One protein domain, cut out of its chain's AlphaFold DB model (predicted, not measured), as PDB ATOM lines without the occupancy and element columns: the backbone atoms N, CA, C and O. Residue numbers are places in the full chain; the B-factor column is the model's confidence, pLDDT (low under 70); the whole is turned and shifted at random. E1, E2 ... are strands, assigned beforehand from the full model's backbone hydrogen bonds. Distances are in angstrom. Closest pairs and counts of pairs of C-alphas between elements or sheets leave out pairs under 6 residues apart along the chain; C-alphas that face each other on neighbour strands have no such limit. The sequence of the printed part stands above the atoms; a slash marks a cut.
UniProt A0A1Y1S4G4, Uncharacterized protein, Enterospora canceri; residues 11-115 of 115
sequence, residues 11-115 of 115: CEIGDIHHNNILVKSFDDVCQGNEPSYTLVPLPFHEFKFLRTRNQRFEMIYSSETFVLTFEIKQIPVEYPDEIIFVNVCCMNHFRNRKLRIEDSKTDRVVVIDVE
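This is residues 11 to 115 of the 115 residues of an uncharacterized protein of Enterospora canceri (UniProt A0A1Y1S4G4). A long, strongly twisted sheet curls like part of a barrel, and its longest strand, E3, runs from one lobe into the other: E1, E2, E6 and the first part of E3 make one lobe, while the later part of E3 makes the other with E4 and E5. The hairpin E7 and E8 lies partly face to face with the first lobe, as a small second layer of a loose sandwich. The printed part has 105 residues with eight named strands, E1 to E8 in order along the chain, and no named helix; the class is all strand. The large sheet is mixed, in the order E1 E2 E6 E3 E4 E5, and the small one is antiparallel. The whole is only just compact, close to loose, with a radius of gyration of the C-alphas of 15.3 A and spans of 46 by 32 by 26 A.

Find C-alpha 15 at (-42.739, 31.102, 10.617), where E1, residues 15 to 18, begins; E2 follows at residues 21 to 24. At C-alpha 37, (-51.692, 41.574, 11.317), E3 begins and runs 33.6 A to residue 50, with a bend of 63 degrees at residue 47. Next come E4, residues 56 to 62, 19.1 A long, and E5, residues 67 to 72, 16.0 A. E6, residues 82 to 88, measures 18.6 A, and E7, residues 97 to 103, 18.7 A. E8, residues 108 to 114, runs 18.9 A to C-alpha 114 at (-38.727, 40.155, 8.653).

Start in the large sheet at its edge strand E1, which forms a hairpin with E2; look for N 16 and O 23, 2.9 A apart. E2 is parallel to E6, with N 86 and O 22 at 2.8 A. E6 is antiparallel to E3, with N 40 and O 85 at 2.8 A. The pairing of E3 is staggered: its residues 37 to 43 pair with E6 and 44 to 50 with E4, where N 48 and O 58 are 2.8 A apart. E4 is antiparallel to the other edge strand, E5, with N 70 and O 59 at 2.8 A. E3, E4 and E5 form a meander, each strand the antiparallel neighbour of the one before; with E6, antiparallel neighbour of E3, they make a Greek key. E7 and E8 are a hairpin, with N 99 and O 112 at 2.8 A. The two sheets form a sandwich, two sheets face to face, their facing parts 9.9 A centre to centre; the closest C-alphas of E1 and E8 are those of His 18 and Ile 112, 7.2 A apart. E5 and E8 are apart.

The two farthest C-alphas, those of Asn 33 and Arg 53, are 46.8 A apart. The printed part has no cut. The link from E2 to E3, residues 25 to 36, is long. Mean pLDDT of the printed part is 85.1; look for values under 70 at residues 53 and 105.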
ATOM      1  N   CYS A  11     -48.210  35.012  -1.798       82.94
ATOM      2  CA  CYS A  11     -47.653  35.130  -0.477       82.94
ATOM      3  C   CYS A  11     -46.512  34.151  -0.204       82.94
ATOM      4  O   CYS A  11     -46.491  33.028  -0.700       82.94
ATOM      5  N   GLU A  12     -45.571  34.593   0.626       82.38
ATOM      6  CA  GLU A  12     -44.592  33.724   1.263       82.38
ATOM      7  C   GLU A  12     -45.174  33.182   2.575       82.38
ATOM      8  O   GLU A  12     -45.569  33.945   3.463       82.38
ATOM      9  N   ILE A  13     -45.251  31.857   2.675       81.88
ATOM     10  CA  ILE A  13     -45.633  31.154   3.900       81.88
ATOM     11  C   ILE A  13     -44.357  30.878   4.689       81.88
ATOM     12  O   ILE A  13     -43.387  30.351   4.149       81.88
ATOM     13  N   GLY A  14     -44.378  31.202   5.975       81.50
ATOM     14  CA  GLY A  14     -43.245  30.988   6.857       81.50
ATOM     15  C   GLY A  14     -43.582  31.307   8.302       81.50
ATOM     16  O   GLY A  14     -44.625  31.902   8.594       81.50
ATOM     17  N   ASP A  15     -42.659  30.917   9.175       86.62
ATOM     18  CA  ASP A  15     -42.739  31.102  10.617       86.62
ATOM     19  C   ASP A  15     -41.512  31.896  11.072       86.62
ATOM     20  O   ASP A  15     -40.382  31.548  10.727       86.62
ATOM     21  N   ILE A  16     -41.723  32.939  11.874       88.06
ATOM     22  CA  ILE A  16     -40.646  33.667  12.550       88.06
ATOM     23  C   ILE A  16     -40.881  33.558  14.048       88.06
ATOM     24  O   ILE A  16     -41.933  33.947  14.556       88.06
ATOM     25  N   HIS A  17     -39.882  33.040  14.755       85.31
ATOM     26  CA  HIS A  17     -39.891  32.924  16.206       85.31
ATOM     27  C   HIS A  17     -38.934  33.952  16.806       85.31
ATOM     28  O   HIS A  17     -37.751  33.973  16.468       85.31
ATOM     29  N   HIS A  18     -39.431  34.783  17.719       82.94
ATOM     30  CA  HIS A  18     -38.615  35.744  18.456       82.94
ATOM     31  C   HIS A  18     -39.112  35.854  19.899       82.94
ATOM     32  O   HIS A  18     -40.219  36.332  20.139       82.94
ATOM     33  N   ASN A  19     -38.302  35.434  20.873       83.19
ATOM     34  CA  ASN A  19     -38.703  35.327  22.283       83.19
ATOM     35  C   ASN A  19     -39.991  34.487  22.442       83.19
ATOM     36  O   ASN A  19     -40.042  33.345  21.991       83.19
ATOM     37  N   ASN A  20     -41.029  35.053  23.058       86.50
ATOM     38  CA  ASN A  20     -42.366  34.482  23.200       86.50
ATOM     39  C   ASN A  20     -43.320  34.905  22.065       86.50
ATOM     40  O   ASN A  20     -44.532  34.855  22.240       86.50
ATOM     41  N   ILE A  21     -42.809  35.346  20.915       89.19
ATOM     42  CA  ILE A  21     -43.617  35.775  19.770       89.19
ATOM     43  C   ILE A  21     -43.451  34.792  18.614       89.19
ATOM     44  O   ILE A  21     -42.328  34.442  18.237       89.19
ATOM     45  N   LEU A  22     -44.576  34.386  18.027       91.31
ATOM     46  CA  LEU A  22     -44.629  33.605  16.795       91.31
ATOM     47  C   LEU A  22     -45.362  34.396  15.715       91.31
ATOM     48  O   LEU A  22     -46.569  34.587  15.816       91.31
ATOM     49  N   VAL A  23     -44.655  34.812  14.668       91.44
ATOM     50  CA  VAL A  23     -45.248  35.436  13.478       91.44
ATOM     51  C   VAL A  23     -45.476  34.371  12.411       91.44
ATOM     52  O   VAL A  23     -44.547  33.628  12.091       91.44
ATOM     53  N   LYS A  24     -46.686  34.294  11.846       90.25
ATOM     54  CA  LYS A  24     -47.036  33.291  10.827       90.25
ATOM     55  C   LYS A  24     -48.044  33.816   9.811       90.25
ATOM     56  O   LYS A  24     -48.924  34.597  10.162       90.25
ATOM     57  N   SER A  25     -47.928  33.333   8.574       88.12
ATOM     58  CA  SER A  25     -48.960  33.428   7.530       88.12
ATOM     59  C   SER A  25     -49.504  32.030   7.227       88.12
ATOM     60  O   SER A  25     -48.724  31.080   7.165       88.12
ATOM     61  N   PHE A  26     -50.816  31.892   7.019       77.75
ATOM     62  CA  PHE A  26     -51.449  30.611   6.650       77.75
ATOM     63  C   PHE A  26     -51.925  30.543   5.198       77.75
ATOM     64  O   PHE A  26     -52.181  29.447   4.707       77.75
ATOM     65  N   ASP A  27     -52.073  31.690   4.537       79.19
ATOM     66  CA  ASP A  27     -52.612  31.789   3.181       79.19
ATOM     67  C   ASP A  27     -51.471  32.052   2.187       79.19
ATOM     68  O   ASP A  27     -50.588  32.880   2.442       79.19
ATOM     69  N   ASP A  28     -51.480  31.340   1.061       77.56
ATOM     70  CA  ASP A  28     -50.592  31.571  -0.078       77.56
ATOM     71  C   ASP A  28     -51.116  32.686  -1.003       77.56
ATOM     72  O   ASP A  28     -50.375  33.193  -1.853       77.56
ATOM     73  N   VAL A  29     -52.366  33.122  -0.814       75.38
ATOM     74  CA  VAL A  29     -53.030  34.162  -1.599       75.38
ATOM     75  C   VAL A  29     -53.601  35.252  -0.692       75.38
ATOM     76  O   VAL A  29     -54.700  35.168  -0.148       75.38
ATOM     77  N   CYS A  30     -52.895  36.379  -0.613       83.88
ATOM     78  CA  CYS A  30     -53.380  37.536   0.131       83.88
ATOM     79  C   CYS A  30     -54.309  38.407  -0.732       83.88
ATOM     80  O   CYS A  30     -53.975  38.767  -1.867       83.88
ATOM     81  N   GLN A  31     -55.467  38.797  -0.186       81.88
ATOM     82  CA  GLN A  31     -56.427  39.699  -0.851       81.88
ATOM     83  C   GLN A  31     -56.216  41.191  -0.524       81.88
ATOM     84  O   GLN A  31     -56.961  42.045  -1.016       81.88
ATOM     85  N   GLY A  32     -55.259  41.511   0.347       75.75
ATOM     86  CA  GLY A  32     -54.895  42.877   0.721       75.75
ATOM     87  C   GLY A  32     -53.613  43.322   0.026       75.75
ATOM     88  O   GLY A  32     -52.772  42.493  -0.295       75.75
ATOM     89  N   ASN A  33     -53.462  44.632  -0.172       76.06
ATOM     90  CA  ASN A  33     -52.209  45.239  -0.646       76.06
ATOM     91  C   ASN A  33     -51.403  45.890   0.489       76.06
ATOM     92  O   ASN A  33     -50.270  46.318   0.279       76.06
ATOM     93  N   GLU A  34     -52.007  46.032   1.670       84.00
ATOM     94  CA  GLU A  34     -51.396  46.700   2.813       84.00
ATOM     95  C   GLU A  34     -51.001  45.679   3.888       84.00
ATOM     96  O   GLU A  34     -51.749  44.722   4.129       84.00
ATOM     97  N   PRO A  35     -49.852  45.878   4.562       85.06
ATOM     98  CA  PRO A  35     -49.466  45.038   5.681       85.06
ATOM     99  C   PRO A  35     -50.499  45.153   6.798       85.06
ATOM    100  O   PRO A  35     -50.766  46.235   7.314       85.06
ATOM    101  N   SER A  36     -51.052  44.016   7.193       86.50
ATOM    102  CA  SER A  36     -51.957  43.901   8.331       86.50
ATOM    103  C   SER A  36     -51.648  42.629   9.105       86.50
ATOM    104  O   SER A  36     -51.177  41.636   8.532       86.50
ATOM    105  N   TYR A  37     -51.881  42.690  10.411       88.69
ATOM    106  CA  TYR A  37     -51.692  41.574  11.317       88.69
ATOM    107  C   TYR A  37     -52.732  41.610  12.431       88.69
ATOM    108  O   TYR A  37     -53.281  42.665  12.754       88.69
ATOM    109  N   THR A  38     -52.977  40.453  13.032       89.50
ATOM    110  CA  THR A  38     -53.732  40.334  14.276       89.50
ATOM    111  C   THR A  38     -52.860  39.698  15.346       89.50
ATOM    112  O   THR A  38     -52.022  38.843  15.058       89.50
ATOM    113  N   LEU A  39     -53.047  40.148  16.584       89.44
ATOM    114  CA  LEU A  39     -52.407  39.563  17.754       89.44
ATOM    115  C   LEU A  39     -53.389  38.609  18.416       89.44
ATOM    116  O   LEU A  39     -54.537  38.967  18.682       89.44
ATOM    117  N   VAL A  40     -52.923  37.400  18.684       90.69
ATOM    118  CA  VAL A  40     -53.668  36.358  19.370       90.69
ATOM    119  C   VAL A  40     -52.812  35.891  20.542       90.69
ATOM    120  O   VAL A  40     -51.812  35.202  20.337       90.69
ATOM    121  N   PRO A  41     -53.170  36.258  21.778       90.81
ATOM    122  CA  PRO A  41     -52.532  35.697  22.958       90.81
ATOM    123  C   PRO A  41     -52.802  34.190  23.018       90.81
ATOM    124  O   PRO A  41     -53.954  33.755  22.967       90.81
ATOM    125  N   LEU A  42     -51.742  33.392  23.109       93.75
ATOM    126  CA  LEU A  42     -51.807  31.949  23.309       93.75
ATOM    127  C   LEU A  42     -51.260  31.630  24.701       93.75
ATOM    128  O   LEU A  42     -50.051  31.426  24.841       93.75
ATOM    129  N   PRO A  43     -52.105  31.609  25.744       93.94
ATOM    130  CA  PRO A  43     -51.677  31.177  27.065       93.94
ATOM    131  C   PRO A  43     -51.226  29.716  27.036       93.94
ATOM    132  O   PRO A  43     -51.700  28.903  26.233       93.94
ATOM    133  N   PHE A  44     -50.306  29.379  27.934       94.00
ATOM    134  CA  PHE A  44     -49.911  28.000  28.166       94.00
ATOM    135  C   PHE A  44     -51.135  27.185  28.593       94.00
ATOM    136  O   PHE A  44     -51.828  27.530  29.550       94.00
ATOM    137  N   HIS A  45     -51.402  26.105  27.865       94.88
ATOM    138  CA  HIS A  45     -52.549  25.243  28.108       94.88
ATOM    139  C   HIS A  45     -52.138  24.022  28.920       94.88
ATOM    140  O   HIS A  45     -52.645  23.796  30.017       94.88
ATOM    141  N   GLU A  46     -51.214  23.223  28.385       93.31
ATOM    142  CA  GLU A  46     -50.773  22.003  29.047       93.31
ATOM    143  C   GLU A  46     -49.433  21.480  28.523       93.31
ATOM    144  O   GLU A  46     -48.976  21.793  27.420       93.31
ATOM    145  N   PHE A  47     -48.848  20.593  29.323       90.94
ATOM    146  CA  PHE A  47     -47.707  19.770  28.963       90.94
ATOM    147  C   PHE A  47     -48.149  18.308  28.847       90.94
ATOM    148  O   PHE A  47     -48.668  17.732  29.806       90.94
ATOM    149  N   LYS A  48     -47.924  17.691  27.684       90.94
ATOM    150  CA  LYS A  48     -48.326  16.310  27.393       90.94
ATOM    151  C   LYS A  48     -47.119  15.407  27.185       90.94
ATOM    152  O   LYS A  48     -46.249  15.677  26.362       90.94
ATOM    153  N   PHE A  49     -47.118  14.264  27.870       89.19
ATOM    154  CA  PHE A  49     -46.237  13.146  27.539       89.19
ATOM    155  C   PHE A  49     -46.973  12.153  26.642       89.19
ATOM    156  O   PHE A  49     -47.960  11.536  27.049       89.19
ATOM    157  N   LEU A  50     -46.473  11.965  25.424       87.62
ATOM    158  CA  LEU A  50     -47.028  11.012  24.477       87.62
ATOM    159  C   LEU A  50     -46.185   9.743  24.466       87.62
ATOM    160  O   LEU A  50     -45.110   9.670  23.864       87.62
ATOM    161  N   ARG A  51     -46.723   8.706  25.109       79.06
ATOM    162  CA  ARG A  51     -46.124   7.371  25.193       79.06
ATOM    163  C   ARG A  51     -46.311   6.590  23.883       79.06
ATOM    164  O   ARG A  51     -46.973   5.557  23.845       79.06
ATOM    165  N   THR A  52     -45.746   7.106  22.796       78.25
ATOM    166  CA  THR A  52     -45.627   6.418  21.500       78.25
ATOM    167  C   THR A  52     -44.263   5.718  21.396       78.25
ATOM    168  O   THR A  52     -43.440   5.829  22.307       78.25
ATOM    169  N   ARG A  53     -43.984   4.997  20.292       68.19
ATOM    170  CA  ARG A  53     -42.678   4.329  20.064       68.19
ATOM    171  C   ARG A  53     -41.471   5.265  20.227       68.19
ATOM    172  O   ARG A  53     -40.404   4.782  20.585       68.19
ATOM    173  N   ASN A  54     -41.659   6.569  20.018       74.81
ATOM    174  CA  ASN A  54     -40.595   7.569  20.054       74.81
ATOM    175  C   ASN A  54     -40.596   8.438  21.320       74.81
ATOM    176  O   ASN A  54     -39.785   9.348  21.371       74.81
ATOM    177  N   GLN A  55     -41.483   8.173  22.294       77.31
ATOM    178  CA  GLN A  55     -41.606   8.899  23.572       77.31
ATOM    179  C   GLN A  55     -41.321  10.404  23.454       77.31
ATOM    180  O   GLN A  55     -40.199  10.850  23.686       77.31
ATOM    181  N   ARG A  56     -42.341  11.193  23.112       84.62
ATOM    182  CA  ARG A  56     -42.177  12.641  22.922       84.62
ATOM    183  C   ARG A  56     -42.932  13.448  23.966       84.62
ATOM    184  O   ARG A  56     -43.952  12.997  24.495       84.62
ATOM    185  N   PHE A  57     -42.432  14.647  24.219       89.50
ATOM    186  CA  PHE A  57     -43.083  15.639  25.054       89.50
ATOM    187  C   PHE A  57     -43.606  16.767  24.172       89.50
ATOM    188  O   PHE A  57     -42.939  17.188  23.227       89.50
ATOM    189  N   GLU A  58     -44.799  17.247  24.486       91.81
ATOM    190  CA  GLU A  58     -45.447  18.350  23.793       91.81
ATOM    191  C   GLU A  58     -45.791  19.453  24.792       91.81
ATOM    192  O   GLU A  58     -46.338  19.186  25.863       91.81
ATOM    193  N   MET A  59     -45.484  20.695  24.431       92.62
ATOM    194  CA  MET A  59     -46.021  21.884  25.089       92.62
ATOM    195  C   MET A  59     -47.091  22.494  24.211       92.62
ATOM    196  O   MET A  59     -46.851  22.737  23.028       92.62
ATOM    197  N   ILE A  60     -48.250  22.758  24.797       94.88
ATOM    198  CA  ILE A  60     -49.408  23.253  24.070       94.88
ATOM    199  C   ILE A  60     -49.773  24.625  24.614       94.88
ATOM    200  O   ILE A  60     -49.990  24.789  25.812       94.88
ATOM    201  N   TYR A  61     -49.877  25.588  23.707       95.12
ATOM    202  CA  TYR A  61     -50.444  26.907  23.944       95.12
ATOM    203  C   TYR A  61     -51.731  27.013  23.136       95.12
ATOM    204  O   TYR A  61     -51.766  26.582  21.980       95.12
ATOM    205  N   SER A  62     -52.799  27.549  23.714       95.31
ATOM    206  CA  SER A  62     -54.075  27.610  23.002       95.31
ATOM    207  C   SER A  62     -54.946  28.789  23.406       95.31
ATOM    208  O   SER A  62     -54.923  29.260  24.537       95.31
ATOM    209  N   SER A  63     -55.738  29.242  22.443       93.12
ATOM    210  CA  SER A  63     -56.870  30.146  22.621       93.12
ATOM    211  C   SER A  63     -58.124  29.489  22.038       93.12
ATOM    212  O   SER A  63     -58.086  28.348  21.577       93.12
ATOM    213  N   GLU A  64     -59.242  30.210  22.005       90.62
ATOM    214  CA  GLU A  64     -60.484  29.718  21.395       90.62
ATOM    215  C   GLU A  64     -60.343  29.396  19.897       90.62
ATOM    216  O   GLU A  64     -61.094  28.579  19.368       90.62
ATOM    217  N   THR A  65     -59.394  30.034  19.203       88.06
ATOM    218  CA  THR A  65     -59.274  29.963  17.735       88.06
ATOM    219  C   THR A  65     -57.985  29.311  17.245       88.06
ATOM    220  O   THR A  65     -57.917  28.911  16.084       88.06
ATOM    221  N   PHE A  66     -56.974  29.162  18.104       89.12
ATOM    222  CA  PHE A  66     -55.662  28.653  17.710       89.12
ATOM    223  C   PHE A  66     -55.090  27.692  18.748       89.12
ATOM    224  O   PHE A  66     -55.208  27.914  19.951       89.12
ATOM    225  N   VAL A  67     -54.413  26.651  18.260       92.50
ATOM    226  CA  VAL A  67     -53.631  25.709  19.065       92.50
ATOM    227  C   VAL A  67     -52.229  25.634  18.475       92.50
ATOM    228  O   VAL A  67     -52.063  25.366  17.286       92.50
ATOM    229  N   LEU A  68     -51.227  25.867  19.314       91.12
ATOM    230  CA  LEU A  68     -49.817  25.791  18.974       91.12
ATOM    231  C   LEU A  68     -49.158  24.702  19.817       91.12
ATOM    232  O   LEU A  68     -49.186  24.763  21.045       91.12
ATOM    233  N   THR A  69     -48.536  23.732  19.150       92.12
ATOM    234  CA  THR A  69     -47.876  22.593  19.795       92.12
ATOM    235  C   THR A  69     -46.385  22.598  19.479       92.12
ATOM    236  O   THR A  69     -46.000  22.504  18.315       92.12
ATOM    237  N   PHE A  70     -45.547  22.650  20.512       88.25
ATOM    238  CA  PHE A  70     -44.101  22.469  20.403       88.25
ATOM    239  C   PHE A  70     -43.716  21.061  20.829       88.25
ATOM    240  O   PHE A  70     -43.982  20.662  21.962       88.25
ATOM    241  N   GLU A  71     -43.042  20.325  19.949       89.12
ATOM    242  CA  GLU A  71     -42.367  19.094  20.345       89.12
ATOM    243  C   GLU A  71     -41.050  19.447  21.041       89.12
ATOM    244  O   GLU A  71     -40.215  20.170  20.493       89.12
ATOM    245  N   ILE A  72     -40.851  18.926  22.250       85.50
ATOM    246  CA  ILE A  72     -39.636  19.159  23.027       85.50
ATOM    247  C   ILE A  72     -38.952  17.834  23.352       85.50
ATOM    248  O   ILE A  72     -39.580  16.817  23.651       85.50
ATOM    249  N   LYS A  73     -37.622  17.850  23.286       80.88
ATOM    250  CA  LYS A  73     -36.795  16.658  23.526       80.88
ATOM    251  C   LYS A  73     -36.572  16.387  25.016       80.88
ATOM    252  O   LYS A  73     -36.231  15.267  25.383       80.88
ATOM    253  N   GLN A  74     -36.713  17.409  25.858       79.50
ATOM    254  CA  GLN A  74     -36.461  17.371  27.298       79.50
ATOM    255  C   GLN A  74     -37.458  18.284  28.017       79.50
ATOM    256  O   GLN A  74     -37.948  19.235  27.413       79.50
ATOM    257  N   ILE A  75     -37.743  17.996  29.292       79.94
ATOM    258  CA  ILE A  75     -38.616  18.827  30.133       79.94
ATOM    259  C   ILE A  75     -37.888  20.151  30.430       79.94
ATOM    260  O   ILE A  75     -36.826  20.111  31.054       79.94
ATOM    261  N   PRO A  76     -38.407  21.308  29.986       70.56
ATOM    262  CA  PRO A  76     -37.780  22.595  30.223       70.56
ATOM    263  C   PRO A  76     -37.980  23.015  31.678       70.56
ATOM    264  O   PRO A  76     -39.011  22.730  32.287       70.56
ATOM    265  N   VAL A  77     -36.980  23.701  32.228       79.00
ATOM    266  CA  VAL A  77     -37.034  24.246  33.594       79.00
ATOM    267  C   VAL A  77     -37.975  25.453  33.659       79.00
ATOM    268  O   VAL A  77     -38.656  25.641  34.661       79.00
ATOM    269  N   GLU A  78     -38.051  26.228  32.576       81.06
ATOM    270  CA  GLU A  78     -38.897  27.413  32.458       81.06
ATOM    271  C   GLU A  78     -39.568  27.462  31.086       81.06
ATOM    272  O   GLU A  78     -39.017  27.004  30.081       81.06
ATOM    273  N   TYR A  79     -40.764  28.042  31.056       81.69
ATOM    274  CA  TYR A  79     -41.518  28.316  29.844       81.69
ATOM    275  C   TYR A  79     -42.278  29.633  29.993       81.69
ATOM    276  O   TYR A  79     -42.670  29.974  31.112       81.69
ATOM    277  N   PRO A  80     -42.482  30.383  28.894       86.94
ATOM    278  CA  PRO A  80     -43.358  31.538  28.943       86.94
ATOM    279  C   PRO A  80     -44.774  31.071  29.294       86.94
ATOM    280  O   PRO A  80     -45.244  30.040  28.817       86.94
ATOM    281  N   ASP A  81     -45.456  31.828  30.140       90.31
ATOM    282  CA  ASP A  81     -46.862  31.608  30.478       90.31
ATOM    283  C   ASP A  81     -47.790  31.914  29.292       90.31
ATOM    284  O   ASP A  81     -48.936  31.466  29.259       90.31
ATOM    285  N   GLU A  82     -47.287  32.649  28.300       90.69
ATOM    286  CA  GLU A  82     -48.003  33.017  27.089       90.69
ATOM    287  C   GLU A  82     -47.069  33.236  25.895       90.69
ATOM    288  O   GLU A  82     -45.988  33.818  26.014       90.69
ATOM    289  N   ILE A  83     -47.540  32.826  24.718       91.81
ATOM    290  CA  ILE A  83     -46.957  33.183  23.427       91.81
ATOM    291  C   ILE A  83     -47.871  34.180  22.720       91.81
ATOM    292  O   ILE A  83     -49.070  33.947  22.589       91.81
ATOM    293  N   ILE A  84     -47.309  35.269  22.204       91.69
ATOM    294  CA  ILE A  84     -48.035  36.209  21.350       91.69
ATOM    295  C   ILE A  84     -47.970  35.682  19.919       91.69
ATOM    296  O   ILE A  84     -46.937  35.760  19.248       91.69
ATOM    297  N   PHE A  85     -49.080  35.127  19.444       92.25
ATOM    298  CA  PHE A  85     -49.204  34.701  18.062       92.25
ATOM    299  C   PHE A  85     -49.610  35.879  17.179       92.25
ATOM    300  O   PHE A  85     -50.642  36.509  17.395       92.25
ATOM    301  N   VAL A  86     -48.791  36.183  16.179       91.81
ATOM    302  CA  VAL A  86     -49.010  37.275  15.234       91.81
ATOM    303  C   VAL A  86     -49.362  36.690  13.883       91.81
ATOM    304  O   VAL A  86     -48.496  36.253  13.125       91.81
ATOM    305  N   ASN A  87     -50.656  36.682  13.588       90.31
ATOM    306  CA  ASN A  87     -51.156  36.220  12.307       90.31
ATOM    307  C   ASN A  87     -51.055  37.367  11.301       90.31
ATOM    308  O   ASN A  87     -51.819  38.334  11.370       90.31
ATOM    309  N   VAL A  88     -50.090  37.284  10.391       89.81
ATOM    310  CA  VAL A  88     -49.944  38.247   9.299       89.81
ATOM    311  C   VAL A  88     -50.739  37.773   8.093       89.81
ATOM    312  O   VAL A  88     -50.788  36.588   7.785       89.81
ATOM    313  N   CYS A  89     -51.320  38.715   7.355       86.19
ATOM    314  CA  CYS A  89     -51.987  38.382   6.096       86.19
ATOM    315  C   CYS A  89     -51.014  37.845   5.032       86.19
ATOM    316  O   CYS A  89     -51.428  37.081   4.165       86.19
ATOM    317  N   CYS A  90     -49.754  38.300   5.061       87.69
ATOM    318  CA  CYS A  90     -48.694  37.788   4.215       87.69
ATOM    319  C   CYS A  90     -47.294  38.206   4.682       87.69
ATOM    320  O   CYS A  90     -47.076  39.395   4.908       87.69
ATOM    321  N   MET A  91     -46.321  37.285   4.724       87.69
ATOM    322  CA  MET A  91     -44.935  37.621   5.104       87.69
ATOM    323  C   MET A  91     -44.287  38.633   4.154       87.69
ATOM    324  O   MET A  91     -43.617  39.564   4.594       87.69
ATOM    325  N   ASN A  92     -44.568  38.534   2.852       87.50
ATOM    326  CA  ASN A  92     -43.975  39.423   1.851       87.50
ATOM    327  C   ASN A  92     -44.376  40.905   2.043       87.50
ATOM    328  O   ASN A  92     -43.630  41.801   1.656       87.50
ATOM    329  N   HIS A  93     -45.514  41.195   2.694       87.25
ATOM    330  CA  HIS A  93     -45.884  42.575   3.050       87.25
ATOM    331  C   HIS A  93     -44.961  43.198   4.099       87.25
ATOM    332  O   HIS A  93     -44.832  44.424   4.164       87.25
ATOM    333  N   PHE A  94     -44.340  42.361   4.925       85.50
ATOM    334  CA  PHE A  94     -43.466  42.775   6.012       85.50
ATOM    335  C   PHE A  94     -41.987  42.604   5.672       85.50
ATOM    336  O   PHE A  94     -41.151  43.092   6.422       85.50
ATOM    337  N   ARG A  95     -41.654  42.012   4.522       84.06
ATOM    338  CA  ARG A  95     -40.274  41.830   4.074       84.06
ATOM    339  C   ARG A  95     -39.505  43.149   4.020       84.06
ATOM    340  O   ARG A  95     -39.993  44.138   3.466       84.06
ATOM    341  N   ASN A  96     -38.290  43.160   4.570       79.50
ATOM    342  CA  ASN A  96     -37.455  44.356   4.747       79.50
ATOM    343  C   ASN A  96     -38.124  45.469   5.578       79.50
ATOM    344  O   ASN A  96     -37.729  46.636   5.502       79.50
ATOM    345  N   ARG A  97     -39.159  45.140   6.360       81.62
ATOM    346  CA  ARG A  97     -39.807  46.049   7.307       81.62
ATOM    347  C   ARG A  97     -39.634  45.518   8.722       81.62
ATOM    348  O   ARG A  97     -39.424  44.333   8.956       81.62
ATOM    349  N   LYS A  98     -39.771  46.438   9.672       83.25
ATOM    350  CA  LYS A  98     -39.782  46.128  11.098       83.25
ATOM    351  C   LYS A  98     -41.218  45.965  11.564       83.25
ATOM    352  O   LYS A  98     -41.998  46.917  11.482       83.25
ATOM    353  N   LEU A  99     -41.558  44.787  12.064       86.25
ATOM    354  CA  LEU A  99     -42.831  44.539  12.721       86.25
ATOM    355  C   LEU A  99     -42.716  44.990  14.179       86.25
ATOM    356  O   LEU A  99     -41.876  44.495  14.924       86.25
ATOM    357  N   ARG A 100     -43.531  45.971  14.571       87.06
ATOM    358  CA  ARG A 100     -43.580  46.491  15.943       87.06
ATOM    359  C   ARG A 100     -44.819  45.925  16.613       87.06
ATOM    360  O   ARG A 100     -45.923  46.196  16.148       87.06
ATOM    361  N   ILE A 101     -44.611  45.137  17.657       86.25
ATOM    362  CA  ILE A 101     -45.667  44.459  18.402       86.25
ATOM    363  C   ILE A 101     -45.678  45.039  19.805       86.25
ATOM    364  O   ILE A 101     -44.658  45.026  20.493       86.25
ATOM    365  N   GLU A 102     -46.828  45.563  20.205       81.50
ATOM    366  CA  GLU A 102     -47.074  46.000  21.574       81.50
ATOM    367  C   GLU A 102     -47.528  44.796  22.397       81.50
ATOM    368  O   GLU A 102     -48.596  44.231  22.161       81.50
ATOM    369  N   ASP A 103     -46.689  44.384  23.345       74.31
ATOM    370  CA  ASP A 103     -47.051  43.397  24.353       74.31
ATOM    371  C   ASP A 103     -47.767  44.114  25.502       74.31
ATOM    372  O   ASP A 103     -47.152  44.807  26.316       74.31
ATOM    373  N   SER A 104     -49.087  43.941  25.559       70.69
ATOM    374  CA  SER A 104     -49.948  44.577  26.556       70.69
ATOM    375  C   SER A 104     -49.739  44.056  27.980       70.69
ATOM    376  O   SER A 104     -50.160  44.724  28.923       70.69
ATOM    377  N   LYS A 105     -49.091  42.897  28.174       69.31
ATOM    378  CA  LYS A 105     -48.782  42.372  29.514       69.31
ATOM    379  C   LYS A 105     -47.505  42.961  30.083       69.31
ATOM    380  O   LYS A 105     -47.435  43.221  31.282       69.31
ATOM    381  N   THR A 106     -46.488  43.132  29.241       71.38
ATOM    382  CA  THR A 106     -45.184  43.645  29.682       71.38
ATOM    383  C   THR A 106     -45.019  45.149  29.475       71.38
ATOM    384  O   THR A 106     -44.037  45.705  29.967       71.38
ATOM    385  N   ASP A 107     -45.973  45.798  28.796       73.00
ATOM    386  CA  ASP A 107     -45.935  47.210  28.383       73.00
ATOM    387  C   ASP A 107     -44.669  47.534  27.569       73.00
ATOM    388  O   ASP A 107     -44.008  48.564  27.726       73.00
ATOM    389  N   ARG A 108     -44.263  46.583  26.719       79.19
ATOM    390  CA  ARG A 108     -43.050  46.677  25.899       79.19
ATOM    391  C   ARG A 108     -43.385  46.577  24.424       79.19
ATOM    392  O   ARG A 108     -44.223  45.790  23.999       79.19
ATOM    393  N   VAL A 109     -42.639  47.338  23.629       83.50
ATOM    394  CA  VAL A 109     -42.637  47.202  22.172       83.50
ATOM    395  C   VAL A 109     -41.527  46.237  21.779       83.50
ATOM    396  O   VAL A 109     -40.347  46.540  21.961       83.50
ATOM    397  N   VAL A 110     -41.901  45.101  21.199       83.69
ATOM    398  CA  VAL A 110     -40.964  44.170  20.567       83.69
ATOM    399  C   VAL A 110     -40.863  44.510  19.085       83.69
ATOM    400  O   VAL A 110     -41.867  44.772  18.421       83.69
ATOM    401  N   VAL A 111     -39.638  44.546  18.566       84.88
ATOM    402  CA  VAL A 111     -39.361  44.859  17.163       84.88
ATOM    403  C   VAL A 111     -38.756  43.629  16.504       84.88
ATOM    404  O   VAL A 111     -37.708  43.163  16.940       84.88
ATOM    405  N   ILE A 112     -39.420  43.115  15.471       85.44
ATOM    406  CA  ILE A 112     -39.000  41.928  14.722       85.44
ATOM    407  C   ILE A 112     -38.621  42.354  13.304       85.44
ATOM    408  O   ILE A 112     -39.410  43.012  12.620       85.44
ATOM    409  N   ASP A 113     -37.420  41.980  12.870       82.94
ATOM    410  CA  ASP A 113     -36.982  42.118  11.482       82.94
ATOM    411  C   ASP A 113     -37.501  40.913  10.673       82.94
ATOM    412  O   ASP A 113     -37.294  39.762  11.058       82.94
ATOM    413  N   VAL A 114     -38.220  41.182   9.580       77.50
ATOM    414  CA  VAL A 114     -38.727  40.155   8.653       77.50
ATOM    415  C   VAL A 114     -37.842  40.183   7.402       77.50
ATOM    416  O   VAL A 114     -37.933  41.119   6.600       77.50
ATOM    417  N   GLU A 115     -36.937  39.206   7.290       70.19
ATOM    418  CA  GLU A 115     -35.956  39.052   6.192       70.19
ATOM    419  C   GLU A 115     -36.582  38.517   4.884       70.19
ATOM    420  O   GLU A 115     -37.512  37.689   4.966       70.19
TER     421      GLU A 115